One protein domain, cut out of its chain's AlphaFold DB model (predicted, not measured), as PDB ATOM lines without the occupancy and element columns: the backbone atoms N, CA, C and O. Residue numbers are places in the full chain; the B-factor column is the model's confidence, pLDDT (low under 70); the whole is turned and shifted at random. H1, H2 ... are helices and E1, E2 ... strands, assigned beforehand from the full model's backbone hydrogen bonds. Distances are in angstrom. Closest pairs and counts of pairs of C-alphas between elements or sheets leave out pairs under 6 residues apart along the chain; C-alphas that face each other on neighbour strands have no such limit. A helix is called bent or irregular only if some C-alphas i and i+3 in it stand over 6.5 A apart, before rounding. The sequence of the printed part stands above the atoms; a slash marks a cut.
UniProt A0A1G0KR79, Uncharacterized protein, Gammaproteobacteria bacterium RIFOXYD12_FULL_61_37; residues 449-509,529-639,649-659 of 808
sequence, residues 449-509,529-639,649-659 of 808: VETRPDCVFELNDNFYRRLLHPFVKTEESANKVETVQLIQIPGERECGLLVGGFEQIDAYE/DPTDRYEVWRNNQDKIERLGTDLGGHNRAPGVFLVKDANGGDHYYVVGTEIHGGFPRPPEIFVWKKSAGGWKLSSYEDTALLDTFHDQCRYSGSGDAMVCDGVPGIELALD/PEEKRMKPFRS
ATOM      1  N   VAL A 449       0.002 -28.719  -6.521       88.50
ATOM      2  CA  VAL A 449      -1.290 -28.032  -6.438       88.50
ATOM      3  C   VAL A 449      -2.358 -29.029  -6.016       88.50
ATOM      4  O   VAL A 449      -2.474 -30.108  -6.597       88.50
ATOM      5  N   GLU A 450      -3.144 -28.671  -5.006       86.94
ATOM      6  CA  GLU A 450      -4.289 -29.440  -4.545       86.94
ATOM      7  C   GLU A 450      -5.240 -29.719  -5.706       86.94
ATOM      8  O   GLU A 450      -5.583 -28.841  -6.503       86.94
ATOM      9  N   THR A 451      -5.643 -30.978  -5.825       88.88
ATOM     10  CA  THR A 451      -6.505 -31.431  -6.906       88.88
ATOM     11  C   THR A 451      -7.674 -32.235  -6.369       88.88
ATOM     12  O   THR A 451      -7.698 -32.665  -5.216       88.88
ATOM     13  N   ARG A 452      -8.688 -32.404  -7.214       82.50
ATOM     14  CA  ARG A 452      -9.929 -33.058  -6.816       82.50
ATOM     15  C   ARG A 452      -9.782 -34.573  -6.920       82.50
ATOM     16  O   ARG A 452      -9.380 -35.055  -7.980       82.50
ATOM     17  N   PRO A 453     -10.165 -35.314  -5.870       86.44
ATOM     18  CA  PRO A 453     -10.294 -36.756  -5.955       86.44
ATOM     19  C   PRO A 453     -11.342 -37.149  -6.997       86.44
ATOM     20  O   PRO A 453     -12.416 -36.547  -7.063       86.44
ATOM     21  N   ASP A 454     -11.034 -38.169  -7.793       88.00
ATOM     22  CA  ASP A 454     -11.950 -38.747  -8.784       88.00
ATOM     23  C   ASP A 454     -12.446 -40.113  -8.296       88.00
ATOM     24  O   ASP A 454     -12.009 -41.167  -8.759       88.00
ATOM     25  N   CYS A 455     -13.297 -40.091  -7.268       91.69
ATOM     26  CA  CYS A 455     -13.955 -41.277  -6.727       91.69
ATOM     27  C   CYS A 455     -15.334 -40.931  -6.140       91.69
ATOM     28  O   CYS A 455     -15.620 -39.783  -5.792       91.69
ATOM     29  N   VAL A 456     -16.204 -41.936  -6.047       91.75
ATOM     30  CA  VAL A 456     -17.546 -41.847  -5.457       91.75
ATOM     31  C   VAL A 456     -17.541 -42.570  -4.118       91.75
ATOM     32  O   VAL A 456     -16.902 -43.608  -3.971       91.75
ATOM     33  N   PHE A 457     -18.259 -42.038  -3.133       91.75
ATOM     34  CA  PHE A 457     -18.393 -42.677  -1.833       91.75
ATOM     35  C   PHE A 457     -19.855 -42.793  -1.425       91.75
ATOM     36  O   PHE A 457     -20.615 -41.827  -1.512       91.75
ATOM     37  N   GLU A 458     -20.205 -43.967  -0.917       90.19
ATOM     38  CA  GLU A 458     -21.450 -44.229  -0.216       90.19
ATOM     39  C   GLU A 458     -21.111 -44.862   1.134       90.19
ATOM     40  O   GLU A 458     -20.384 -45.857   1.207       90.19
ATOM     41  N   LEU A 459     -21.658 -44.301   2.214       91.50
ATOM     42  CA  LEU A 459     -21.583 -44.945   3.518       91.50
ATOM     43  C   LEU A 459     -22.548 -46.135   3.516       91.50
ATOM     44  O   LEU A 459     -23.727 -45.979   3.817       91.50
ATOM     45  N   ASN A 460     -22.069 -47.313   3.135       89.12
ATOM     46  CA  ASN A 460     -22.854 -48.544   3.202       89.12
ATOM     47  C   ASN A 460     -22.924 -49.096   4.641       89.12
ATOM     48  O   ASN A 460     -22.226 -48.632   5.545       89.12
ATOM     49  N   ASP A 461     -23.759 -50.113   4.852       86.56
ATOM     50  CA  ASP A 461     -23.986 -50.699   6.179       86.56
ATOM     51  C   ASP A 461     -22.733 -51.336   6.795       86.56
ATOM     52  O   ASP A 461     -22.591 -51.343   8.019       86.56
ATOM     53  N   ASN A 462     -21.805 -51.843   5.979       86.56
ATOM     54  CA  ASN A 462     -20.565 -52.438   6.479       86.56
ATOM     55  C   ASN A 462     -19.639 -51.372   7.061       86.56
ATOM     56  O   ASN A 462     -19.181 -51.520   8.197       86.56
ATOM     57  N   PHE A 463     -19.404 -50.281   6.325       90.06
ATOM     58  CA  PHE A 463     -18.652 -49.144   6.849       90.06
ATOM     59  C   PHE A 463     -19.344 -48.538   8.062       90.06
ATOM     60  O   PHE A 463     -18.688 -48.322   9.077       90.06
ATOM     61  N   TYR A 464     -20.662 -48.337   8.000       90.50
ATOM     62  CA  TYR A 464     -21.421 -47.770   9.107       90.50
ATOM     63  C   TYR A 464     -21.267 -48.594  10.391       90.50
ATOM     64  O   TYR A 464     -20.795 -48.077  11.402       90.50
ATOM     65  N   ARG A 465     -21.551 -49.902  10.345       86.44
ATOM     66  CA  ARG A 465     -21.405 -50.784  11.515       86.44
ATOM     67  C   ARG A 465     -19.974 -50.840  12.023       86.44
ATOM     68  O   ARG A 465     -19.760 -50.915  13.229       86.44
ATOM     69  N   ARG A 466     -18.986 -50.810  11.126       85.56
ATOM     70  CA  ARG A 466     -17.582 -50.800  11.538       85.56
ATOM     71  C   ARG A 466     -17.218 -49.515  12.273       85.56
ATOM     72  O   ARG A 466     -16.551 -49.599  13.296       85.56
ATOM     73  N   LEU A 467     -17.680 -48.368  11.786       87.50
ATOM     74  CA  LEU A 467     -17.444 -47.057  12.390       87.50
ATOM     75  C   LEU A 467     -18.149 -46.892  13.752       87.50
ATOM     76  O   LEU A 467     -17.613 -46.216  14.623       87.50
ATOM     77  N   LEU A 468     -19.282 -47.569  13.989       82.56
ATOM     78  CA  LEU A 468     -19.948 -47.613  15.307       82.56
ATOM     79  C   LEU A 468     -19.149 -48.362  16.388       82.56
ATOM     80  O   LEU A 468     -19.410 -48.212  17.585       82.56
ATOM     81  N   HIS A 469     -18.185 -49.187  15.981       76.69
ATOM     82  CA  HIS A 469     -17.256 -49.868  16.871       76.69
ATOM     83  C   HIS A 469     -15.871 -49.248  16.691       76.69
ATOM     84  O   HIS A 469     -15.026 -49.846  16.022       76.69
ATOM     85  N   PRO A 470     -15.615 -48.068  17.292       59.81
ATOM     86  CA  PRO A 470     -14.398 -47.310  17.031       59.81
ATOM     87  C   PRO A 470     -13.139 -48.059  17.465       59.81
ATOM     88  O   PRO A 470     -12.060 -47.656  17.073       59.81
ATOM     89  N   PHE A 471     -13.256 -49.153  18.226       61.53
ATOM     90  CA  PHE A 471     -12.132 -49.993  18.615       61.53
ATOM     91  C   PHE A 471     -11.807 -51.048  17.559       61.53
ATOM     92  O   PHE A 471     -12.517 -52.046  17.381       61.53
ATOM     93  N   VAL A 472     -10.663 -50.874  16.912       57.34
ATOM     94  CA  VAL A 472     -10.037 -51.914  16.106       57.34
ATOM     95  C   VAL A 472      -9.114 -52.727  17.006       57.34
ATOM     96  O   VAL A 472      -7.983 -52.326  17.254       57.34
ATOM     97  N   LYS A 473      -9.589 -53.878  17.499       52.38
ATOM     98  CA  LYS A 473      -8.727 -54.823  18.223       52.38
ATOM     99  C   LYS A 473      -7.697 -55.447  17.275       52.38
ATOM    100  O   LYS A 473      -8.074 -56.007  16.239       52.38
ATOM    101  N   THR A 474      -6.429 -55.355  17.646       53.16
ATOM    102  CA  THR A 474      -5.332 -56.218  17.188       53.16
ATOM    103  C   THR A 474      -4.980 -57.209  18.310       53.16
ATOM    104  O   THR A 474      -5.614 -57.176  19.364       53.16
ATOM    105  N   GLU A 475      -4.035 -58.131  18.093       42.41
ATOM    106  CA  GLU A 475      -3.595 -59.072  19.145       42.41
ATOM    107  C   GLU A 475      -2.899 -58.368  20.329       42.41
ATOM    108  O   GLU A 475      -2.836 -58.949  21.408       42.41
ATOM    109  N   GLU A 476      -2.440 -57.120  20.150       40.50
ATOM    110  CA  GLU A 476      -1.614 -56.388  21.125       40.50
ATOM    111  C   GLU A 476      -2.194 -55.019  21.556       40.50
ATOM    112  O   GLU A 476      -1.770 -54.488  22.580       40.50
ATOM    113  N   SER A 477      -3.163 -54.437  20.828       51.09
ATOM    114  CA  SER A 477      -3.748 -53.120  21.162       51.09
ATOM    115  C   SER A 477      -5.118 -52.837  20.527       51.09
ATOM    116  O   SER A 477      -5.538 -53.514  19.577       51.09
ATOM    117  N   ALA A 478      -5.828 -51.817  21.030       54.69
ATOM    118  CA  ALA A 478      -7.083 -51.324  20.460       54.69
ATOM    119  C   ALA A 478      -6.935 -49.880  19.944       54.69
ATOM    120  O   ALA A 478      -6.758 -48.942  20.719       54.69
ATOM    121  N   ASN A 479      -7.072 -49.674  18.631       61.09
ATOM    122  CA  ASN A 479      -7.094 -48.320  18.058       61.09
ATOM    123  C   ASN A 479      -8.496 -47.741  18.186       61.09
ATOM    124  O   ASN A 479      -9.433 -48.370  17.693       61.09
ATOM    125  N   LYS A 480      -8.644 -46.562  18.797       74.25
ATOM    126  CA  LYS A 480      -9.911 -45.823  18.815       74.25
ATOM    127  C   LYS A 480      -9.973 -44.914  17.588       74.25
ATOM    128  O   LYS A 480      -9.172 -43.998  17.467       74.25
ATOM    129  N   VAL A 481     -10.930 -45.144  16.694       80.44
ATOM    130  CA  VAL A 481     -11.209 -44.254  15.559       80.44
ATOM    131  C   VAL A 481     -11.836 -42.965  16.081       80.44
ATOM    132  O   VAL A 481     -12.904 -42.995  16.692       80.44
ATOM    133  N   GLU A 482     -11.183 -41.839  15.817       78.75
ATOM    134  CA  GLU A 482     -11.664 -40.504  16.192       78.75
ATOM    135  C   GLU A 482     -11.874 -39.612  14.975       78.75
ATOM    136  O   GLU A 482     -12.799 -38.799  14.958       78.75
ATOM    137  N   THR A 483     -11.053 -39.797  13.941       83.25
ATOM    138  CA  THR A 483     -11.145 -39.052  12.691       83.25
ATOM    139  C   THR A 483     -11.359 -39.973  11.501       83.25
ATOM    140  O   THR A 483     -10.895 -41.116  11.464       83.25
ATOM    141  N   VAL A 484     -12.104 -39.471  10.520       88.25
ATOM    142  CA  VAL A 484     -12.405 -40.157   9.266       88.25
ATOM    143  C   VAL A 484     -12.264 -39.165   8.121       88.25
ATOM    144  O   VAL A 484     -12.711 -38.021   8.213       88.25
ATOM    145  N   GLN A 485     -11.665 -39.622   7.030       89.62
ATOM    146  CA  GLN A 485     -11.506 -38.868   5.798       89.62
ATOM    147  C   GLN A 485     -11.695 -39.794   4.591       89.62
ATOM    148  O   GLN A 485     -11.252 -40.940   4.603       89.62
ATOM    149  N   LEU A 486     -12.301 -39.302   3.511       92.62
ATOM    150  CA  LEU A 486     -12.278 -40.001   2.228       92.62
ATOM    151  C   LEU A 486     -10.887 -39.945   1.581       92.62
ATOM    152  O   LEU A 486     -10.234 -38.898   1.563       92.62
ATOM    153  N   ILE A 487     -10.462 -41.055   0.980       92.56
ATOM    154  CA  ILE A 487      -9.198 -41.143   0.242       92.56
ATOM    155  C   ILE A 487      -9.384 -41.866  -1.094       92.56
ATOM    156  O   ILE A 487     -10.075 -42.882  -1.181       92.56
ATOM    157  N   GLN A 488      -8.765 -41.347  -2.155       93.06
ATOM    158  CA  GLN A 488      -8.772 -42.000  -3.463       93.06
ATOM    159  C   GLN A 488      -7.758 -43.152  -3.487       93.06
ATOM    160  O   GLN A 488      -6.605 -42.993  -3.086       93.06
ATOM    161  N   ILE A 489      -8.179 -44.314  -3.992       91.69
ATOM    162  CA  ILE A 489      -7.308 -45.479  -4.187       91.69
ATOM    163  C   ILE A 489      -7.020 -45.619  -5.693       91.69
ATOM    164  O   ILE A 489      -7.955 -45.573  -6.498       91.69
ATOM    165  N   PRO A 490      -5.753 -45.767  -6.130       90.06
ATOM    166  CA  PRO A 490      -5.429 -45.785  -7.550       90.06
ATOM    167  C   PRO A 490      -6.103 -46.936  -8.301       90.06
ATOM    168  O   PRO A 490      -5.952 -48.111  -7.958       90.06
ATOM    169  N   GLY A 491      -6.798 -46.585  -9.386       87.50
ATOM    170  CA  GLY A 491      -7.514 -47.534 -10.240       87.50
ATOM    171  C   GLY A 491      -8.898 -47.939  -9.725       87.50
ATOM    172  O   GLY A 491      -9.548 -48.760 -10.368       87.50
ATOM    173  N   GLU A 492      -9.365 -47.364  -8.614       89.88
ATOM    174  CA  GLU A 492     -10.677 -47.649  -8.034       89.88
ATOM    175  C   GLU A 492     -11.636 -46.468  -8.224       89.88
ATOM    176  O   GLU A 492     -11.244 -45.305  -8.155       89.88
ATOM    177  N   ARG A 493     -12.909 -46.778  -8.500       90.81
ATOM    178  CA  ARG A 493     -13.977 -45.769  -8.611       90.81
ATOM    179  C   ARG A 493     -14.591 -45.412  -7.263       90.81
ATOM    180  O   ARG A 493     -15.140 -44.324  -7.130       90.81
ATOM    181  N   GLU A 494     -14.539 -46.330  -6.304       92.06
ATOM    182  CA  GLU A 494     -15.022 -46.102  -4.945       92.06
ATOM    183  C   GLU A 494     -13.900 -45.495  -4.098       92.06
ATOM    184  O   GLU A 494     -12.749 -45.925  -4.185       92.06
ATOM    185  N   CYS A 495     -14.216 -44.479  -3.295       93.69
ATOM    186  CA  CYS A 495     -13.257 -43.948  -2.330       93.69
ATOM    187  C   CYS A 495     -13.079 -44.930  -1.162       93.69
ATOM    188  O   CYS A 495     -14.041 -45.551  -0.704       93.69
ATOM    189  N   GLY A 496     -11.862 -45.012  -0.631       93.19
ATOM    190  CA  GLY A 496     -11.600 -45.618   0.669       93.19
ATOM    191  C   GLY A 496     -11.846 -44.640   1.819       93.19
ATOM    192  O   GLY A 496     -12.073 -43.445   1.609       93.19
ATOM    193  N   LEU A 497     -11.739 -45.150   3.044       93.25
ATOM    194  CA  LEU A 497     -11.711 -44.354   4.268       93.25
ATOM    195  C   LEU A 497     -10.304 -44.371   4.852       93.25
ATOM    196  O   LEU A 497      -9.785 -45.432   5.170       93.25
ATOM    197  N   LEU A 498      -9.702 -43.205   5.027       90.81
ATOM    198  CA  LEU A 498      -8.594 -43.030   5.949       90.81
ATOM    199  C   LEU A 498      -9.192 -42.791   7.335       90.81
ATOM    200  O   LEU A 498      -9.866 -41.785   7.555       90.81
ATOM    201  N   VAL A 499      -8.967 -43.724   8.253       87.75
ATOM    202  CA  VAL A 499      -9.375 -43.591   9.652       87.75
ATOM    203  C   VAL A 499      -8.150 -43.320  10.508       87.75
ATOM    204  O   VAL A 499      -7.097 -43.920  10.290       87.75
ATOM    205  N   GLY A 500      -8.283 -42.404  11.458       81.94
ATOM    206  CA  GLY A 500      -7.212 -42.001  12.356       81.94
ATOM    207  C   GLY A 500      -7.674 -41.949  13.803       81.94
ATOM    208  O   GLY A 500      -8.847 -41.701  14.096       81.94
ATOM    209  N   GLY A 501      -6.733 -42.160  14.709       76.75
ATOM    210  CA  GLY A 501      -6.923 -41.918  16.129       76.75
ATOM    211  C   GLY A 501      -5.767 -42.457  16.950       76.75
ATOM    212  O   GLY A 501      -4.720 -42.832  16.419       76.75
ATOM    213  N   PHE A 502      -5.967 -42.490  18.257       66.50
ATOM    214  CA  PHE A 502      -4.929 -42.885  19.192       66.50
ATOM    215  C   PHE A 502      -4.940 -44.396  19.396       66.50
ATOM    216  O   PHE A 502      -5.998 -45.014  19.583       66.50
ATOM    217  N   GLU A 503      -3.749 -44.992  19.394       59.41
ATOM    218  CA  GLU A 503      -3.570 -46.313  19.976       59.41
ATOM    219  C   GLU A 503      -3.867 -46.203  21.470       59.41
ATOM    220  O   GLU A 503      -3.123 -45.582  22.235       59.41
ATOM    221  N   GLN A 504      -4.988 -46.787  21.889       51.34
ATOM    222  CA  GLN A 504      -5.185 -47.052  23.294       51.34
ATOM    223  C   GLN A 504      -4.331 -48.284  23.576       51.34
ATOM    224  O   GLN A 504      -4.714 -49.415  23.272       51.34
ATOM    225  N   ILE A 505      -3.126 -48.049  24.098       46.84
ATOM    226  CA  ILE A 505      -2.421 -49.094  24.830       46.84
ATOM    227  C   ILE A 505      -3.412 -49.477  25.925       46.84
ATOM    228  O   ILE A 505      -3.808 -48.598  26.702       46.84
ATOM    229  N   ASP A 506      -3.909 -50.722  25.896       40.66
ATOM    230  CA  ASP A 506      -4.740 -51.257  26.975       40.66
ATOM    231  C   ASP A 506      -4.069 -50.811  28.261       40.66
ATOM    232  O   ASP A 506      -2.862 -51.021  28.401       40.66
ATOM    233  N   ALA A 507      -4.824 -50.054  29.069       38.62
ATOM    234  CA  ALA A 507      -4.325 -49.301  30.206       38.62
ATOM    235  C   ALA A 507      -3.137 -50.039  30.809       38.62
ATOM    236  O   ALA A 507      -3.320 -51.181  31.240       38.62
ATOM    237  N   TYR A 508      -1.942 -49.426  30.777       37.06
ATOM    238  CA  TYR A 508      -0.829 -49.870  31.616       37.06
ATOM    239  C   TYR A 508      -1.460 -50.312  32.921       37.06
ATOM    240  O   TYR A 508      -2.155 -49.482  33.518       37.06
ATOM    241  N   GLU A 509      -1.343 -51.603  33.263       36.84
ATOM    242  CA  GLU A 509      -2.002 -52.136  34.449       36.84
ATOM    243  C   GLU A 509      -1.706 -51.146  35.563       36.84
ATOM    244  O   GLU A 509      -0.540 -50.907  35.895       36.84
ATOM    245  N   ASP A 529       3.582 -41.172  24.787       47.06
ATOM    246  CA  ASP A 529       2.562 -40.424  24.069       47.06
ATOM    247  C   ASP A 529       1.821 -41.432  23.189       47.06
ATOM    248  O   ASP A 529       2.488 -42.191  22.474       47.06
ATOM    249  N   PRO A 530       0.483 -41.537  23.305       52.38
ATOM    250  CA  PRO A 530      -0.260 -42.484  22.499       52.38
ATOM    251  C   PRO A 530       0.108 -42.223  21.044       52.38
ATOM    252  O   PRO A 530      -0.057 -41.111  20.543       52.38
ATOM    253  N   THR A 531       0.688 -43.226  20.391       57.50
ATOM    254  CA  THR A 531       1.128 -43.062  19.013       57.50
ATOM    255  C   THR A 531      -0.107 -43.030  18.139       57.50
ATOM    256  O   THR A 531      -0.919 -43.961  18.164       57.50
ATOM    257  N   ASP A 532      -0.257 -41.959  17.367       67.19
ATOM    258  CA  ASP A 532      -1.296 -41.891  16.352       67.19
ATOM    259  C   ASP A 532      -1.162 -43.068  15.393       67.19
ATOM    260  O   ASP A 532      -0.073 -43.353  14.873       67.19
ATOM    261  N   ARG A 533      -2.285 -43.739  15.143       74.94
ATOM    262  CA  ARG A 533      -2.383 -44.798  14.148       74.94
ATOM    263  C   ARG A 533      -3.423 -44.447  13.107       74.94
ATOM    264  O   ARG A 533      -4.553 -44.071  13.415       74.94
ATOM    265  N   TYR A 534      -3.016 -44.634  11.860       81.75
ATOM    266  CA  TYR A 534      -3.867 -44.476  10.700       81.75
ATOM    267  C   TYR A 534      -4.049 -45.816  10.006       81.75
ATOM    268  O   TYR A 534      -3.117 -46.609   9.878       81.75
ATOM    269  N   GLU A 535      -5.257 -46.062   9.518       86.44
ATOM    270  CA  GLU A 535      -5.560 -47.197   8.656       86.44
ATOM    271  C   GLU A 535      -6.288 -46.699   7.411       86.44
ATOM    272  O   GLU A 535      -7.112 -45.787   7.481       86.44
ATOM    273  N   VAL A 536      -6.017 -47.322   6.263       90.31
ATOM    274  CA  VAL A 536      -6.823 -47.106   5.059       90.31
ATOM    275  C   VAL A 536      -7.738 -48.304   4.863       90.31
ATOM    276  O   VAL A 536      -7.284 -49.438   4.726       90.31
ATOM    277  N   TRP A 537      -9.040 -48.057   4.855       92.19
ATOM    278  CA  TRP A 537     -10.076 -49.056   4.670       92.19
ATOM    279  C   TRP A 537     -10.650 -48.980   3.261       92.19
ATOM    280  O   TRP A 537     -11.067 -47.921   2.790       92.19
ATOM    281  N   ARG A 538     -10.726 -50.137   2.613       90.94
ATOM    282  CA  ARG A 538     -11.347 -50.338   1.308       90.94
ATOM    283  C   ARG A 538     -12.566 -51.238   1.448       90.94
ATOM    284  O   ARG A 538     -12.517 -52.243   2.154       90.94
ATOM    285  N   ASN A 539     -13.633 -50.912   0.730       87.62
ATOM    286  CA  ASN A 539     -14.766 -51.813   0.572       87.62
ATOM    287  C   ASN A 539     -14.471 -52.856  -0.518       87.62
ATOM    288  O   ASN A 539     -14.094 -52.505  -1.632       87.62
ATOM    289  N   ASN A 540     -14.644 -54.137  -0.210       83.88
ATOM    290  CA  ASN A 540     -14.428 -55.238  -1.143       83.88
ATOM    291  C   ASN A 540     -15.509 -56.307  -0.948       83.88
ATOM    292  O   ASN A 540     -15.408 -57.129  -0.038       83.88
ATOM    293  N   GLN A 541     -16.539 -56.290  -1.805       74.25
ATOM    294  CA  GLN A 541     -17.601 -57.311  -1.852       74.25
ATOM    295  C   GLN A 541     -18.159 -57.653  -0.456       74.25
ATOM    296  O   GLN A 541     -18.112 -58.799  -0.011       74.25
ATOM    297  N   ASP A 542     -18.629 -56.623   0.251       73.12
ATOM    298  CA  ASP A 542     -19.184 -56.683   1.610       73.12
ATOM    299  C   ASP A 542     -18.185 -56.949   2.749       73.12
ATOM    300  O   ASP A 542     -18.578 -57.203   3.890       73.12
ATOM    301  N   LYS A 543     -16.880 -56.855   2.483       84.56
ATOM    302  CA  LYS A 543     -15.834 -56.883   3.511       84.56
ATOM    303  C   LYS A 543     -15.029 -55.596   3.505       84.56
ATOM    304  O   LYS A 543     -14.767 -55.016   2.457       84.56
ATOM    305  N   ILE A 544     -14.592 -55.188   4.693       87.75
ATOM    306  CA  ILE A 544     -13.627 -54.101   4.837       87.75
ATOM    307  C   ILE A 544     -12.229 -54.703   4.798       87.75
ATOM    308  O   ILE A 544     -11.851 -55.493   5.664       87.75
ATOM    309  N   GLU A 545     -11.471 -54.320   3.783       89.75
ATOM    310  CA  GLU A 545     -10.069 -54.665   3.625       89.75
ATOM    311  C   GLU A 545      -9.192 -53.514   4.112       89.75
ATOM    312  O   GLU A 545      -9.480 -52.349   3.844       89.75
ATOM    313  N   ARG A 546      -8.121 -53.838   4.838       88.69
ATOM    314  CA  ARG A 546      -7.170 -52.849   5.350       88.69
ATOM    315  C   ARG A 546      -5.966 -52.789   4.426       88.69
ATOM    316  O   ARG A 546      -5.287 -53.795   4.232       88.69
ATOM    317  N   LEU A 547      -5.716 -51.615   3.870       89.75
ATOM    318  CA  LEU A 547      -4.535 -51.331   3.070       89.75
ATOM    319  C   LEU A 547      -3.419 -50.812   3.980       89.75
ATOM    320  O   LEU A 547      -3.677 -50.158   4.994       89.75
ATOM    321  N   GLY A 548      -2.171 -51.115   3.625       85.44
ATOM    322  CA  GLY A 548      -1.020 -50.661   4.402       85.44
ATOM    323  C   GLY A 548      -0.833 -49.147   4.301       85.44
ATOM    324  O   GLY A 548      -1.074 -48.555   3.246       85.44
ATOM    325  N   THR A 549      -0.333 -48.528   5.366       87.19
ATOM    326  CA  THR A 549       0.067 -47.120   5.355       87.19
ATOM    327  C   THR A 549       1.301 -46.903   6.226       87.19
ATOM    328  O   THR A 549       1.464 -47.592   7.229       87.19
ATOM    329  N   ASP A 550       2.173 -45.981   5.820       83.56
ATOM    330  CA  ASP A 550       3.279 -45.466   6.643       83.56
ATOM    331  C   ASP A 550       2.857 -44.224   7.455       83.56
ATOM    332  O   ASP A 550       3.684 -43.602   8.113       83.56
ATOM    333  N   LEU A 551       1.573 -43.842   7.405       79.88
ATOM    334  CA  LEU A 551       1.007 -42.784   8.244       79.88
ATOM    335  C   LEU A 551       0.918 -43.244   9.711       79.88
ATOM    336  O   LEU A 551       0.250 -44.237  10.005       79.88
ATOM    337  N   GLY A 552       1.523 -42.493  10.632       67.62
ATOM    338  CA  GLY A 552       1.434 -42.714  12.082       67.62
ATOM    339  C   GLY A 552       2.760 -42.480  12.812       67.62
ATOM    340  O   GLY A 552       3.764 -42.123  12.200       67.62
ATOM    341  N   GLY A 553       2.766 -42.673  14.133       57.28
ATOM    342  CA  GLY A 553       3.989 -42.735  14.945       57.28
ATOM    343  C   GLY A 553       4.238 -41.550  15.879       57.28
ATOM    344  O   GLY A 553       4.654 -41.805  16.996       57.28
ATOM    345  N   HIS A 554       3.959 -40.296  15.497       51.12
ATOM    346  CA  HIS A 554       4.160 -39.107  16.364       51.12
ATOM    347  C   HIS A 554       3.340 -37.863  15.952       51.12
ATOM    348  O   HIS A 554       3.610 -36.764  16.434       51.12
ATOM    349  N   ASN A 555       2.402 -38.003  15.014       48.94
ATOM    350  CA  ASN A 555       1.735 -36.880  14.360       48.94
ATOM    351  C   ASN A 555       0.252 -37.232  14.221       48.94
ATOM    352  O   ASN A 555      -0.073 -38.155  13.460       48.94
ATOM    353  N   ARG A 556      -0.656 -36.484  14.853       51.00
ATOM    354  CA  ARG A 556      -2.061 -36.546  14.462       51.00
ATOM    355  C   ARG A 556      -2.069 -35.876  13.096       51.00
ATOM    356  O   ARG A 556      -1.939 -34.671  12.986       51.00
ATOM    357  N   ALA A 557      -2.093 -36.636  12.009       53.00
ATOM    358  CA  ALA A 557      -2.266 -36.074  10.679       53.00
ATOM    359  C   ALA A 557      -3.594 -35.288  10.670       53.00
ATOM    360  O   ALA A 557      -4.665 -35.907  10.707       53.00
ATOM    361  N   PRO A 558      -3.560 -33.941  10.600       57.44
ATOM    362  CA  PRO A 558      -4.772 -33.125  10.646       57.44
ATOM    363  C   PRO A 558      -5.586 -33.271   9.343       57.44
ATOM    364  O   PRO A 558      -6.708 -32.787   9.226       57.44
ATOM    365  N   GLY A 559      -5.036 -33.984   8.358       71.69
ATOM    366  CA  GLY A 559      -5.669 -34.393   7.115       71.69
ATOM    367  C   GLY A 559      -4.618 -34.814   6.090       71.69
ATOM    368  O   GLY A 559      -3.437 -34.476   6.214       71.69
ATOM    369  N   VAL A 560      -5.061 -35.550   5.074       84.62
ATOM    370  CA  VAL A 560      -4.245 -35.952   3.922       84.62
ATOM    371  C   VAL A 560      -4.798 -35.288   2.663       84.62
ATOM    372  O   VAL A 560      -5.972 -35.433   2.343       84.62
ATOM    373  N   PHE A 561      -3.974 -34.569   1.914       87.56
ATOM    374  CA  PHE A 561      -4.421 -33.737   0.799       87.56
ATOM    375  C   PHE A 561      -3.929 -34.288  -0.530       87.56
ATOM    376  O   PHE A 561      -2.727 -34.425  -0.738       87.56
ATOM    377  N   LEU A 562      -4.852 -34.581  -1.445       90.94
ATOM    378  CA  LEU A 562      -4.493 -34.999  -2.796       90.94
ATOM    379  C   LEU A 562      -3.949 -33.797  -3.576       90.94
ATOM    380  O   LEU A 562      -4.642 -32.798  -3.768       90.94
ATOM    381  N   VAL A 563      -2.721 -33.915  -4.064       91.25
ATOM    382  CA  VAL A 563      -2.058 -32.895  -4.878       91.25
ATOM    383  C   VAL A 563      -1.581 -33.492  -6.194       91.25
ATOM    384  O   VAL A 563      -1.340 -34.694  -6.305       91.25
ATOM    385  N   LYS A 564      -1.428 -32.638  -7.199       92.25
ATOM    386  CA  LYS A 564      -0.885 -32.974  -8.512       92.25
ATOM    387  C   LYS A 564       0.386 -32.168  -8.764       92.25
ATOM    388  O   LYS A 564       0.389 -30.961  -8.525       92.25
ATOM    389  N   ASP A 565       1.433 -32.817  -9.271       90.94
ATOM    390  CA  ASP A 565       2.624 -32.124  -9.772       90.94
ATOM    391  C   ASP A 565       2.296 -31.450 -11.113       90.94
ATOM    392  O   ASP A 565       1.891 -32.099 -12.080       90.94
ATOM    393  N   ALA A 566       2.461 -30.132 -11.173       85.81
ATOM    394  CA  ALA A 566       2.227 -29.312 -12.353       85.81
ATOM    395  C   ALA A 566       3.188 -29.629 -13.515       85.81
ATOM    396  O   ALA A 566       2.831 -29.397 -14.670       85.81
ATOM    397  N   ASN A 567       4.374 -30.179 -13.234       83.38
ATOM    398  CA  ASN A 567       5.389 -30.504 -14.237       83.38
ATOM    399  C   ASN A 567       5.208 -31.910 -14.825       83.38
ATOM    400  O   ASN A 567       5.375 -32.098 -16.030       83.38
ATOM    401  N   GLY A 568       4.896 -32.896 -13.977       77.25
ATOM    402  CA  GLY A 568       4.806 -34.313 -14.364       77.25
ATOM    403  C   GLY A 568       3.379 -34.842 -14.524       77.25
ATOM    404  O   GLY A 568       3.146 -35.804 -15.249       77.25
ATOM    405  N   GLY A 569       2.401 -34.203 -13.876       83.88
ATOM    406  CA  GLY A 569       1.015 -34.665 -13.810       83.88
ATOM    407  C   GLY A 569       0.760 -35.796 -12.806       83.88
ATOM    408  O   GLY A 569      -0.396 -36.201 -12.656       83.88
ATOM    409  N   ASP A 570       1.804 -36.272 -12.126       89.56
ATOM    410  CA  ASP A 570       1.736 -37.295 -11.087       89.56
ATOM    411  C   ASP A 570       0.965 -36.803  -9.857       89.56
ATOM    412  O   ASP A 570       0.911 -35.604  -9.573       89.56
ATOM    413  N   HIS A 571       0.344 -37.738  -9.138       90.88
ATOM    414  CA  HIS A 571      -0.467 -37.444  -7.958       90.88
ATOM    415  C   HIS A 571       0.244 -37.893  -6.686       90.88
ATOM    416  O   HIS A 571       0.775 -39.003  -6.616       90.88
ATOM    417  N   TYR A 572       0.175 -37.045  -5.668       92.62
ATOM    418  CA  TYR A 572       0.767 -37.264  -4.357       92.62
ATOM    419  C   TYR A 572      -0.237 -36.920  -3.260       92.62
ATOM    420  O   TYR A 572      -1.271 -36.299  -3.508       92.62
ATOM    421  N   TYR A 573       0.081 -37.321  -2.038       91.00
ATOM    422  CA  TYR A 573      -0.722 -37.067  -0.853       91.00
ATOM    423  C   TYR A 573       0.124 -36.295   0.146       91.00
ATOM    424  O   TYR A 573       1.155 -36.792   0.582       91.00
ATOM    425  N   VAL A 574      -0.281 -35.080   0.495       87.75
ATOM    426  CA  VAL A 574       0.447 -34.241   1.448       87.75
ATOM    427  C   VAL A 574      -0.210 -34.324   2.814       87.75
ATOM    428  O   VAL A 574      -1.424 -34.167   2.921       87.75
ATOM    429  N   VAL A 575       0.578 -34.538   3.859       81.00
ATOM    430  CA  VAL A 575       0.102 -34.530   5.245       81.00
ATOM    431  C   VAL A 575       0.397 -33.176   5.875       81.00
ATOM    432  O   VAL A 575       1.525 -32.689   5.802       81.00
ATOM    433  N   GLY A 576      -0.631 -32.567   6.471       67.88
ATOM    434  CA  GLY A 576      -0.510 -31.290   7.176       67.88
ATOM    435  C   GLY A 576       0.357 -31.371   8.437       67.88
ATOM    436  O   GLY A 576       0.616 -32.441   8.978       67.88
ATOM    437  N   THR A 577       0.809 -30.211   8.899       59.78
ATOM    438  CA  THR A 577       1.792 -30.071   9.978       59.78
ATOM    439  C   THR A 577       1.115 -30.054  11.343       59.78
ATOM    440  O   THR A 577       0.225 -29.234  11.539       59.78
ATOM    441  N   GLU A 578       1.575 -30.849  12.306       56.38
ATOM    442  CA  GLU A 578       1.240 -30.631  13.718       56.38
ATOM    443  C   GLU A 578       2.370 -29.975  14.502       56.38
ATOM    444  O   GLU A 578       3.555 -30.125  14.188       56.38
ATOM    445  N   ILE A 579       1.970 -29.256  15.554       50.41
ATOM    446  CA  ILE A 579       2.864 -28.702  16.562       50.41
ATOM    447  C   ILE A 579       3.184 -29.814  17.562       50.41
ATOM    448  O   ILE A 579       2.394 -30.096  18.462       50.41
ATOM    449  N   HIS A 580       4.368 -30.411  17.454       42.41
ATOM    450  CA  HIS A 580       4.885 -31.296  18.495       42.41
ATOM    451  C   HIS A 580       5.981 -30.560  19.273       42.41
ATOM    452  O   HIS A 580       6.983 -30.131  18.699       42.41
ATOM    453  N   GLY A 581       5.774 -30.339  20.574       45.59
ATOM    454  CA  GLY A 581       6.738 -29.622  21.422       45.59
ATOM    455  C   GLY A 581       6.928 -28.132  21.089       45.59
ATOM    456  O   GLY A 581       7.987 -27.583  21.378       45.59
ATOM    457  N   GLY A 582       5.932 -27.480  20.476       48.38
ATOM    458  CA  GLY A 582       5.956 -26.038  20.176       48.38
ATOM    459  C   GLY A 582       6.549 -25.646  18.816       48.38
ATOM    460  O   GLY A 582       6.616 -24.455  18.521       48.38
ATOM    461  N   PHE A 583       6.941 -26.610  17.973       50.81
ATOM    462  CA  PHE A 583       7.449 -26.348  16.623       50.81
ATOM    463  C   PHE A 583       6.649 -27.150  15.587       50.81
ATOM    464  O   PHE A 583       6.598 -28.378  15.693       50.81
ATOM    465  N   PRO A 584       6.021 -26.512  14.583       56.72
ATOM    466  CA  PRO A 584       5.371 -27.256  13.514       56.72
ATOM    467  C   PRO A 584       6.427 -27.877  12.604       56.72
ATOM    468  O   PRO A 584       7.376 -27.212  12.175       56.72
ATOM    469  N   ARG A 585       6.262 -29.172  12.337       62.47
ATOM    470  CA  ARG A 585       7.094 -29.924  11.389       62.47
ATOM    471  C   ARG A 585       6.754 -29.529   9.955       62.47
ATOM    472  O   ARG A 585       5.618 -29.137   9.722       62.47
ATOM    473  N   PRO A 586       7.680 -29.631   8.991       67.88
ATOM    474  CA  PRO A 586       7.338 -29.385   7.599       67.88
ATOM    475  C   PRO A 586       6.414 -30.503   7.069       67.88
ATOM    476  O   PRO A 586       6.501 -31.637   7.544       67.88
ATOM    477  N   PRO A 587       5.513 -30.209   6.115       76.75
ATOM    478  CA  PRO A 587       4.553 -31.195   5.638       76.75
ATOM    479  C   PRO A 587       5.236 -32.316   4.849       76.75
ATOM    480  O   PRO A 587       6.196 -32.093   4.111       76.75
ATOM    481  N   GLU A 588       4.727 -33.533   5.001       81.06
ATOM    482  CA  GLU A 588       5.296 -34.741   4.398       81.06
ATOM    483  C   GLU A 588       4.531 -35.142   3.131       81.06
ATOM    484  O   GLU A 588       3.334 -34.880   3.003       81.06
ATOM    485  N   ILE A 589       5.223 -35.798   2.194       87.25
ATOM    486  CA  ILE A 589       4.644 -36.281   0.935       87.25
ATOM    487  C   ILE A 589       4.546 -37.808   0.978       87.25
ATOM    488  O   ILE A 589       5.492 -38.499   1.344       87.25
ATOM    489  N   PHE A 590       3.407 -38.332   0.543       90.75
ATOM    490  CA  PHE A 590       3.098 -39.750   0.441       90.75
ATOM    491  C   PHE A 590       2.677 -40.111  -0.984       90.75
ATOM    492  O   PHE A 590       2.111 -39.305  -1.729       90.75
ATOM    493  N   VAL A 591       2.928 -41.361  -1.362       93.00
ATOM    494  CA  VAL A 591       2.566 -41.925  -2.661       93.00
ATOM    495  C   VAL A 591       2.062 -43.354  -2.496       93.00
ATOM    496  O   VAL A 591       2.532 -44.111  -1.645       93.00
ATOM    497  N   TRP A 592       1.111 -43.753  -3.335       93.00
ATOM    498  CA  TRP A 592       0.678 -45.143  -3.400       93.00
ATOM    499  C   TRP A 592       1.741 -46.011  -4.079       93.00
ATOM    500  O   TRP A 592       2.059 -45.829  -5.253       93.00
ATOM    501  N   LYS A 593       2.252 -47.005  -3.354       92.25
ATOM    502  CA  LYS A 593       3.156 -48.038  -3.866       92.25
ATOM    503  C   LYS A 593       2.412 -49.370  -3.936       92.25
ATOM    504  O   LYS A 593       1.658 -49.734  -3.033       92.25
ATOM    505  N   LYS A 594       2.620 -50.123  -5.015       87.62
ATOM    506  CA  LYS A 594       2.083 -51.482  -5.140       87.62
ATOM    507  C   LYS A 594       3.066 -52.462  -4.504       87.62
ATOM    508  O   LYS A 594       4.213 -52.543  -4.932       87.62
ATOM    509  N   SER A 595       2.618 -53.198  -3.495       77.38
ATOM    510  CA  SER A 595       3.404 -54.205  -2.774       77.38
ATOM    511  C   SER A 595       2.814 -55.608  -2.964       77.38
ATOM    512  O   SER A 595       1.726 -55.762  -3.526       77.38
ATOM    513  N   ALA A 596       3.507 -56.643  -2.473       73.81
ATOM    514  CA  ALA A 596       2.999 -58.019  -2.490       73.81
ATOM    515  C   ALA A 596       1.662 -58.179  -1.731       73.81
ATOM    516  O   ALA A 596       0.881 -59.064  -2.068       73.81
ATOM    517  N   GLY A 597       1.381 -57.302  -0.759       70.00
ATOM    518  CA  GLY A 597       0.128 -57.256   0.005       70.00
ATOM    519  C   GLY A 597      -0.942 -56.315  -0.563       70.00
ATOM    520  O   GLY A 597      -1.938 -56.078   0.106       70.00
ATOM    521  N   GLY A 598      -0.749 -55.757  -1.765       83.00
ATOM    522  CA  GLY A 598      -1.663 -54.784  -2.371       83.00
ATOM    523  C   GLY A 598      -1.137 -53.347  -2.337       83.00
ATOM    524  O   GLY A 598       0.069 -53.109  -2.214       83.00
ATOM    525  N   TRP A 599      -2.039 -52.383  -2.519       89.94
ATOM    526  CA  TRP A 599      -1.710 -50.959  -2.444       89.94
ATOM    527  C   TRP A 599      -1.315 -50.572  -1.014       89.94
ATOM    528  O   TRP A 599      -1.995 -50.937  -0.057       89.94
ATOM    529  N   LYS A 600      -0.220 -49.823  -0.884       91.69
ATOM    530  CA  LYS A 600       0.261 -49.246   0.370       91.69
ATOM    531  C   LYS A 600       0.510 -47.754   0.178       91.69
ATOM    532  O   LYS A 600       1.170 -47.379  -0.792       91.69
ATOM    533  N   LEU A 601      -0.005 -46.914   1.070       90.88
ATOM    534  CA  LEU A 601       0.312 -45.487   1.080       90.88
ATOM    535  C   LEU A 601       1.628 -45.288   1.837       90.88
ATOM    536  O   LEU A 601       1.699 -45.544   3.033       90.88
ATOM    537  N   SER A 602       2.682 -44.881   1.139       89.69
ATOM    538  CA  SER A 602       4.037 -44.851   1.690       89.69
ATOM    539  C   SER A 602       4.666 -43.477   1.608       89.69
ATOM    540  O   SER A 602       4.374 -42.728   0.674       89.69
ATOM    541  N   SER A 603       5.566 -43.181   2.547       84.81
ATOM    542  CA  SER A 603       6.356 -41.950   2.511       84.81
ATOM    543  C   SER A 603       7.145 -41.851   1.196       84.81
ATOM    544  O   SER A 603       7.605 -42.858   0.626       84.81
ATOM    545  N   TYR A 604       7.217 -40.634   0.668       85.12
ATOM    546  CA  TYR A 604       7.974 -40.288  -0.524       85.12
ATOM    547  C   TYR A 604       9.396 -39.885  -0.119       85.12
ATOM    548  O   TYR A 604       9.591 -38.920   0.611       85.12
ATOM    549  N   GLU A 605      10.389 -40.639  -0.590       75.44
ATOM    550  CA  GLU A 605      11.779 -40.541  -0.113       75.44
ATOM    551  C   GLU A 605      12.666 -39.607  -0.952       75.44
ATOM    552  O   GLU A 605      13.798 -39.328  -0.565       75.44
ATOM    553  N   ASP A 606      12.194 -39.131  -2.108       76.81
ATOM    554  CA  ASP A 606      12.983 -38.224  -2.945       76.81
ATOM    555  C   ASP A 606      12.904 -36.792  -2.402       76.81
ATOM    556  O   ASP A 606      11.877 -36.106  -2.473       76.81
ATOM    557  N   THR A 607      14.034 -36.360  -1.843       67.81
ATOM    558  CA  THR A 607      14.181 -35.082  -1.154       67.81
ATOM    559  C   THR A 607      14.027 -33.898  -2.100       67.81
ATOM    560  O   THR A 607      13.509 -32.878  -1.682       67.81
ATOM    561  N   ALA A 608      14.334 -34.021  -3.397       70.38
ATOM    562  CA  ALA A 608      14.302 -32.871  -4.304       70.38
ATOM    563  C   ALA A 608      12.881 -32.324  -4.529       70.38
ATOM    564  O   ALA A 608      12.675 -31.109  -4.604       70.38
ATOM    565  N   LEU A 609      11.877 -33.205  -4.652       78.56
ATOM    566  CA  LEU A 609      10.472 -32.782  -4.718       78.56
ATOM    567  C   LEU A 609      10.002 -32.228  -3.370       78.56
ATOM    568  O   LEU A 609       9.279 -31.234  -3.357       78.56
ATOM    569  N   LEU A 610      10.418 -32.857  -2.269       74.31
ATOM    570  CA  LEU A 610      10.062 -32.441  -0.916       74.31
ATOM    571  C   LEU A 610      10.606 -31.040  -0.602       74.31
ATOM    572  O   LEU A 610       9.835 -30.172  -0.209       74.31
ATOM    573  N   ASP A 611      11.878 -30.787  -0.903       68.44
ATOM    574  CA  ASP A 611      12.538 -29.489  -0.759       68.44
ATOM    575  C   ASP A 611      11.851 -28.433  -1.638       68.44
ATOM    576  O   ASP A 611      11.523 -27.339  -1.177       68.44
ATOM    577  N   THR A 612      11.517 -28.789  -2.888       73.62
ATOM    578  CA  THR A 612      10.751 -27.901  -3.783       73.62
ATOM    579  C   THR A 612       9.360 -27.586  -3.225       73.62
ATOM    580  O   THR A 612       8.846 -26.489  -3.428       73.62
ATOM    581  N   PHE A 613       8.712 -28.541  -2.559       77.62
ATOM    582  CA  PHE A 613       7.404 -28.322  -1.955       77.62
ATOM    583  C   PHE A 613       7.502 -27.480  -0.682       77.62
ATOM    584  O   PHE A 613       6.696 -26.572  -0.493       77.62
ATOM    585  N   HIS A 614       8.508 -27.711   0.160       75.00
ATOM    586  CA  HIS A 614       8.770 -26.887   1.341       75.00
ATOM    587  C   HIS A 614       9.098 -25.441   0.961       75.00
ATOM    588  O   HIS A 614       8.687 -24.523   1.668       75.00
ATOM    589  N   ASP A 615       9.721 -25.221  -0.200       70.81
ATOM    590  CA  ASP A 615       9.904 -23.893  -0.799       70.81
ATOM    591  C   ASP A 615       8.582 -23.179  -1.161       70.81
ATOM    592  O   ASP A 615       8.580 -21.965  -1.365       70.81
ATOM    593  N   GLN A 616       7.454 -23.893  -1.247       75.94
ATOM    594  CA  GLN A 616       6.122 -23.307  -1.451       75.94
ATOM    595  C   GLN A 616       5.414 -22.956  -0.136       75.94
ATOM    596  O   GLN A 616       4.313 -22.404  -0.166       75.94
ATOM    597  N   CYS A 617       5.989 -23.309   1.014       74.50
ATOM    598  CA  CYS A 617       5.344 -23.171   2.312       74.50
ATOM    599  C   CYS A 617       5.909 -22.008   3.127       74.50
ATOM    600  O   CYS A 617       7.098 -21.728   3.101       74.50
ATOM    601  N   ARG A 618       5.058 -21.347   3.911       69.06
ATOM    602  CA  ARG A 618       5.411 -20.290   4.872       69.06
ATOM    603  C   ARG A 618       4.650 -20.502   6.176       69.06
ATOM    604  O   ARG A 618       3.672 -21.234   6.198       69.06
ATOM    605  N   TYR A 619       5.053 -19.845   7.254       60.91
ATOM    606  CA  TYR A 619       4.215 -19.795   8.454       60.91
ATOM    607  C   TYR A 619       3.001 -18.891   8.248       60.91
ATOM    608  O   TYR A 619       3.086 -17.882   7.545       60.91
ATOM    609  N   SER A 620       1.892 -19.232   8.898       61.72
ATOM    610  CA  SER A 620       0.790 -18.303   9.119       61.72
ATOM    611  C   SER A 620       1.243 -17.154  10.031       61.72
ATOM    612  O   SER A 620       2.209 -17.282  10.790       61.72
ATOM    613  N   GLY A 621       0.512 -16.038  10.008       54.53
ATOM    614  CA  GLY A 621       0.833 -14.857  10.816       54.53
ATOM    615  C   GLY A 621       0.843 -15.083  12.337       54.53
ATOM    616  O   GLY A 621       1.408 -14.265  13.058       54.53
ATOM    617  N   SER A 622       0.254 -16.176  12.841       57.28
ATOM    618  CA  SER A 622       0.343 -16.564  14.260       57.28
ATOM    619  C   SER A 622       1.567 -17.433  14.570       57.28
ATOM    620  O   SER A 622       2.013 -17.479  15.711       57.28
ATOM    621  N   GLY A 623       2.174 -18.071  13.562       56.31
ATOM    622  CA  GLY A 623       3.285 -19.010  13.735       56.31
ATOM    623  C   GLY A 623       2.878 -20.435  14.113       56.31
ATOM    624  O   GLY A 623       3.750 -21.299  14.167       56.31
ATOM    625  N   ASP A 624       1.585 -20.682  14.318       56.06
ATOM    626  CA  ASP A 624       1.048 -21.970  14.778       56.06
ATOM    627  C   ASP A 624       0.711 -22.927  13.621       56.06
ATOM    628  O   ASP A 624       0.410 -24.096  13.832       56.06
ATOM    629  N   ALA A 625       0.763 -22.443  12.378       59.66
ATOM    630  CA  ALA A 625       0.416 -23.216  11.192       59.66
ATOM    631  C   ALA A 625       1.376 -22.936  10.035       59.66
ATOM    632  O   ALA A 625       1.935 -21.841   9.928       59.66
ATOM    633  N   MET A 626       1.533 -23.911   9.137       67.75
ATOM    634  CA  MET A 626       2.157 -23.702   7.832       67.75
ATOM    635  C   MET A 626       1.090 -23.515   6.749       67.75
ATOM    636  O   MET A 626       0.125 -24.265   6.667       67.75
ATOM    637  N   VAL A 627       1.289 -22.520   5.892       72.50
ATOM    638  CA  VAL A 627       0.498 -22.240   4.695       72.50
ATOM    639  C   VAL A 627       1.355 -22.583   3.487       72.50
ATOM    640  O   VAL A 627       2.401 -21.970   3.284       72.50
ATOM    641  N   CYS A 628       0.925 -23.555   2.687       77.00
ATOM    642  CA  CYS A 628       1.615 -23.946   1.462       77.00
ATOM    643  C   CYS A 628       0.853 -23.446   0.239       77.00
ATOM    644  O   CYS A 628      -0.298 -23.827   0.012       77.00
ATOM    645  N   ASP A 629       1.499 -22.606  -0.568       77.75
ATOM    646  CA  ASP A 629       0.908 -22.094  -1.798       77.75
ATOM    647  C   ASP A 629       0.594 -23.260  -2.740       77.75
ATOM    648  O   ASP A 629       1.452 -24.095  -3.043       77.75
ATOM    649  N   GLY A 630      -0.649 -23.303  -3.222       79.69
ATOM    650  CA  GLY A 630      -1.175 -24.399  -4.033       79.69
ATOM    651  C   GLY A 630      -1.910 -25.473  -3.231       79.69
ATOM    652  O   GLY A 630      -2.652 -26.230  -3.843       79.69
ATOM    653  N   VAL A 631      -1.792 -25.516  -1.896       81.94
ATOM    654  CA  VAL A 631      -2.478 -26.499  -1.033       81.94
ATOM    655  C   VAL A 631      -3.211 -25.798   0.125       81.94
ATOM    656  O   VAL A 631      -2.813 -25.925   1.286       81.94
ATOM    657  N   PRO A 632      -4.293 -25.044  -0.160       71.69
ATOM    658  CA  PRO A 632      -5.029 -24.285   0.858       71.69
ATOM    659  C   PRO A 632      -5.626 -25.171   1.960       71.69
ATOM    660  O   PRO A 632      -5.874 -24.706   3.069       71.69
ATOM    661  N   GLY A 633      -5.834 -26.464   1.690       66.56
ATOM    662  CA  GLY A 633      -6.302 -27.425   2.684       66.56
ATOM    663  C   GLY A 633      -5.462 -27.548   3.951       66.56
ATOM    664  O   GLY A 633      -6.028 -27.831   5.006       66.56
ATOM    665  N   ILE A 634      -4.149 -27.309   3.863       70.19
ATOM    666  CA  ILE A 634      -3.239 -27.389   5.015       70.19
ATOM    667  C   ILE A 634      -3.540 -26.270   6.024       70.19
ATOM    668  O   ILE A 634      -3.517 -26.514   7.226       70.19
ATOM    669  N   GLU A 635      -3.894 -25.072   5.550       61.44
ATOM    670  CA  GLU A 635      -4.225 -23.917   6.398       61.44
ATOM    671  C   GLU A 635      -5.543 -24.131   7.163       61.44
ATOM    672  O   GLU A 635      -5.639 -23.831   8.351       61.44
ATOM    673  N   LEU A 636      -6.550 -24.714   6.504       55.00
ATOM    674  CA  LEU A 636      -7.891 -24.924   7.066       55.00
ATOM    675  C   LEU A 636      -7.969 -26.054   8.103       55.00
ATOM    676  O   LEU A 636      -8.891 -26.069   8.915       55.00
ATOM    677  N   ALA A 637      -7.046 -27.017   8.070       53.50
ATOM    678  CA  ALA A 637      -7.084 -28.185   8.951       53.50
ATOM    679  C   ALA A 637      -6.629 -27.895  10.396       53.50
ATOM    680  O   ALA A 637      -6.850 -28.721  11.277       53.50
ATOM    681  N   LEU A 638      -6.022 -26.729  10.645       50.81
ATOM    682  CA  LEU A 638      -5.469 -26.344  11.950       50.81
ATOM    683  C   LEU A 638      -6.367 -25.387  12.747       50.81
ATOM    684  O   LEU A 638      -6.148 -25.197  13.941       50.81
ATOM    685  N   ASP A 639      -7.406 -24.823  12.126       46.91
ATOM    686  CA  ASP A 639      -8.369 -23.949  12.799       46.91
ATOM    687  C   ASP A 639      -9.652 -24.720  13.148       46.91
ATOM    688  O   ASP A 639     -10.700 -24.586  12.515       46.91
ATOM    689  N   PRO A 649     -19.936 -23.731  -2.588       66.19
ATOM    690  CA  PRO A 649     -20.330 -25.066  -3.053       66.19
ATOM    691  C   PRO A 649     -19.148 -26.022  -3.274       66.19
ATOM    692  O   PRO A 649     -19.314 -27.236  -3.187       66.19
ATOM    693  N   GLU A 650     -17.966 -25.481  -3.570       64.38
ATOM    694  CA  GLU A 650     -16.739 -26.245  -3.778       64.38
ATOM    695  C   GLU A 650     -16.141 -26.736  -2.454       64.38
ATOM    696  O   GLU A 650     -15.826 -27.918  -2.325       64.38
ATOM    697  N   GLU A 651     -16.111 -25.886  -1.427       67.06
ATOM    698  CA  GLU A 651     -15.677 -26.265  -0.074       67.06
ATOM    699  C   GLU A 651     -16.577 -27.343   0.533       67.06
ATOM    700  O   GLU A 651     -16.087 -28.304   1.125       67.06
ATOM    701  N   LYS A 652     -17.895 -27.250   0.312       69.12
ATOM    702  CA  LYS A 652     -18.842 -28.287   0.753       69.12
ATOM    703  C   LYS A 652     -18.567 -29.650   0.113       69.12
ATOM    704  O   LYS A 652     -18.779 -30.667   0.764       69.12
ATOM    705  N   ARG A 653     -18.095 -29.680  -1.141       71.31
ATOM    706  CA  ARG A 653     -17.745 -30.923  -1.856       71.31
ATOM    707  C   ARG A 653     -16.398 -31.499  -1.424       71.31
ATOM    708  O   ARG A 653     -16.250 -32.713  -1.426       71.31
ATOM    709  N   MET A 654     -15.445 -30.650  -1.041       75.38
ATOM    710  CA  MET A 654     -14.138 -31.084  -0.532       75.38
ATOM    711  C   MET A 654     -14.181 -31.511   0.938       75.38
ATOM    712  O   MET A 654     -13.303 -32.247   1.375       75.38
ATOM    713  N   LYS A 655     -15.203 -31.091   1.697       78.25
ATOM    714  CA  LYS A 655     -15.339 -31.360   3.136       78.25
ATOM    715  C   LYS A 655     -15.124 -32.834   3.534       78.25
ATOM    716  O   LYS A 655     -14.366 -33.042   4.471       78.25
ATOM    717  N   PRO A 656     -15.682 -33.852   2.847       82.75
ATOM    718  CA  PRO A 656     -15.458 -35.254   3.224       82.75
ATOM    719  C   PRO A 656     -14.032 -35.761   2.953       82.75
ATOM    720  O   PRO A 656     -13.613 -36.765   3.516       82.75
ATOM    721  N   PHE A 657     -13.285 -35.069   2.088       84.81
ATOM    722  CA  PHE A 657     -11.865 -35.314   1.823       84.81
ATOM    723  C   PHE A 657     -10.953 -34.496   2.753       84.81
ATOM    724  O   PHE A 657      -9.739 -34.473   2.571       84.81
ATOM    725  N   ARG A 658     -11.527 -33.818   3.754       82.56
ATOM    726  CA  ARG A 658     -10.818 -33.270   4.915       82.56
ATOM    727  C   ARG A 658     -11.019 -34.211   6.100       82.56
ATOM    728  O   ARG A 658     -12.026 -34.914   6.154       82.56
ATOM    729  N   SER A 659     -10.084 -34.206   7.045       80.38
ATOM    730  CA  SER A 659     -10.269 -34.928   8.303       80.38
ATOM    731  C   SER A 659     -11.508 -34.404   9.026       80.38
ATOM    732  O   SER A 659     -11.678 -33.194   9.199       80.38
TER     733      SER A 659
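AT A GLANCE: This is residues 449 to 509, 529 to 639 and 649 to 659 of the 808 residues of an uncharacterized protein of Gammaproteobacteria bacterium RIFOXYD12_FULL_61_37 (UniProt A0A1G0KR79). A strongly twisted sheet of ten strands bends round into a loose, incomplete barrel, E3 to E6 making one half and E7 to E10 the other; the halves are joined where E6 runs beside E10, and the ring is left open between the edge strands E3 and E7, where the last residues of H4 come close to both. The small hairpin E1 and E2 extends the sheet at the far end of E4 with H1 near it, while H2, the separate hairpin E11 and E12, and H3 gather at the opposite end of the body. The printed part has 183 residues, with four named helices and twelve named strands in the order H1, E1 to E10, H2, E11, E12, H3, H4, and its class is mixed, helices and strands. The large sheet is branched and antiparallel except for E6 and E10, and E11 and E12 are antiparallel. The whole is compact and rounded, with a radius of gyration of the C-alphas of 16.5 A and spans of 43 by 42 by 37 A.

IN THESE COORDINATES: Residues 449 to 460 hold no named element. H1, residues 461 to 467, begins with C-alpha 461 at (-23.986, -50.699, 6.179). E1 is residues 471 to 473, E2 residues 478 to 480 and E3 residues 483 to 487. E4, residues 496 to 504, is 23.6 A long and bends by 52 degrees at residue 501. E5, residues 532 to 540, is 25.6 A long, and E6, residues 543 to 549, 18.7 A. E7, residues 560 to 565, begins with C-alpha 560 at (-4.245, -35.952, 3.922), and E8 is residues 571 to 575. E9, residues 588 to 595, is 20.8 A long, and E10, residues 598 to 603, 15.9 A. H2 is residues 607 to 614, E11 residues 617 to 619, E12 residues 626 to 628 and H3 residues 633 to 636. H4, residues 649 to 657, is 14.2 A long and ends with C-alpha 657 at (-11.865, -35.314, 1.823); it is irregular, with C-alphas 653 and 656 7.1 A apart.

HOW THE PARTS SIT: E4 has three neighbours: E2 beside residues 501 to 504 and E3 beside residues 496 to 500 lie on one side, E5 on the other side. N 485 and O 498 of the hairpin E3 and E4 are 2.9 A apart, N 504 and O 478 of E2 and E4 3.0 A, and N 535 and O 499 of E4 and E5 2.9 A. In the hairpin E5 and E6, N 545 and O 538 are 2.8 A apart. E6 and E10 are parallel at 34 degrees, with N 601 and O 548 at 2.9 A. E7 to E10 form a meander, each strand the antiparallel neighbour of the one before; N 563 and O 572 are 2.8 A apart, N 590 and O 573 2.7 A, and N 593 and O 600 2.8 A. H1 is on the sheet at a height of 8.1 A, only just over none of its strands, with 2 of its 7 C-alphas falling on E5 and 2 on E6. H4, on the same face, stands up from the sheet at 64 degrees over E7; the closest C-alphas of H4 and E3, those of Phe 657 and Leu 486, are 4.7 A apart. H2 and H3 only graze the sheet. The closest C-alphas of E12 and H3, those of Val 627 and Glu 635, are 5.3 A apart, and N 618 and O 627 of the hairpin E11 and E12 are 2.8 A apart. Every O i to N i+4 pair is within hydrogen-bond range in H1 and H2, 3 of 5 are in H4, and H3 is too short for such a pair.

THE WHOLE: The C-alphas farthest apart, those of Glu 509 and Asn 567, are 53.8 A apart. Residues 510 to 528 and 640 to 648 are not printed; the C-alphas across these cuts are 16.3 A and 19.9 A apart. Of the links that are printed whole, E8 to E9 is long. Mean pLDDT of the printed part is 74.9, with 61 residues under 70, among them 470 to 479, 502 to 509 and 576 to 586.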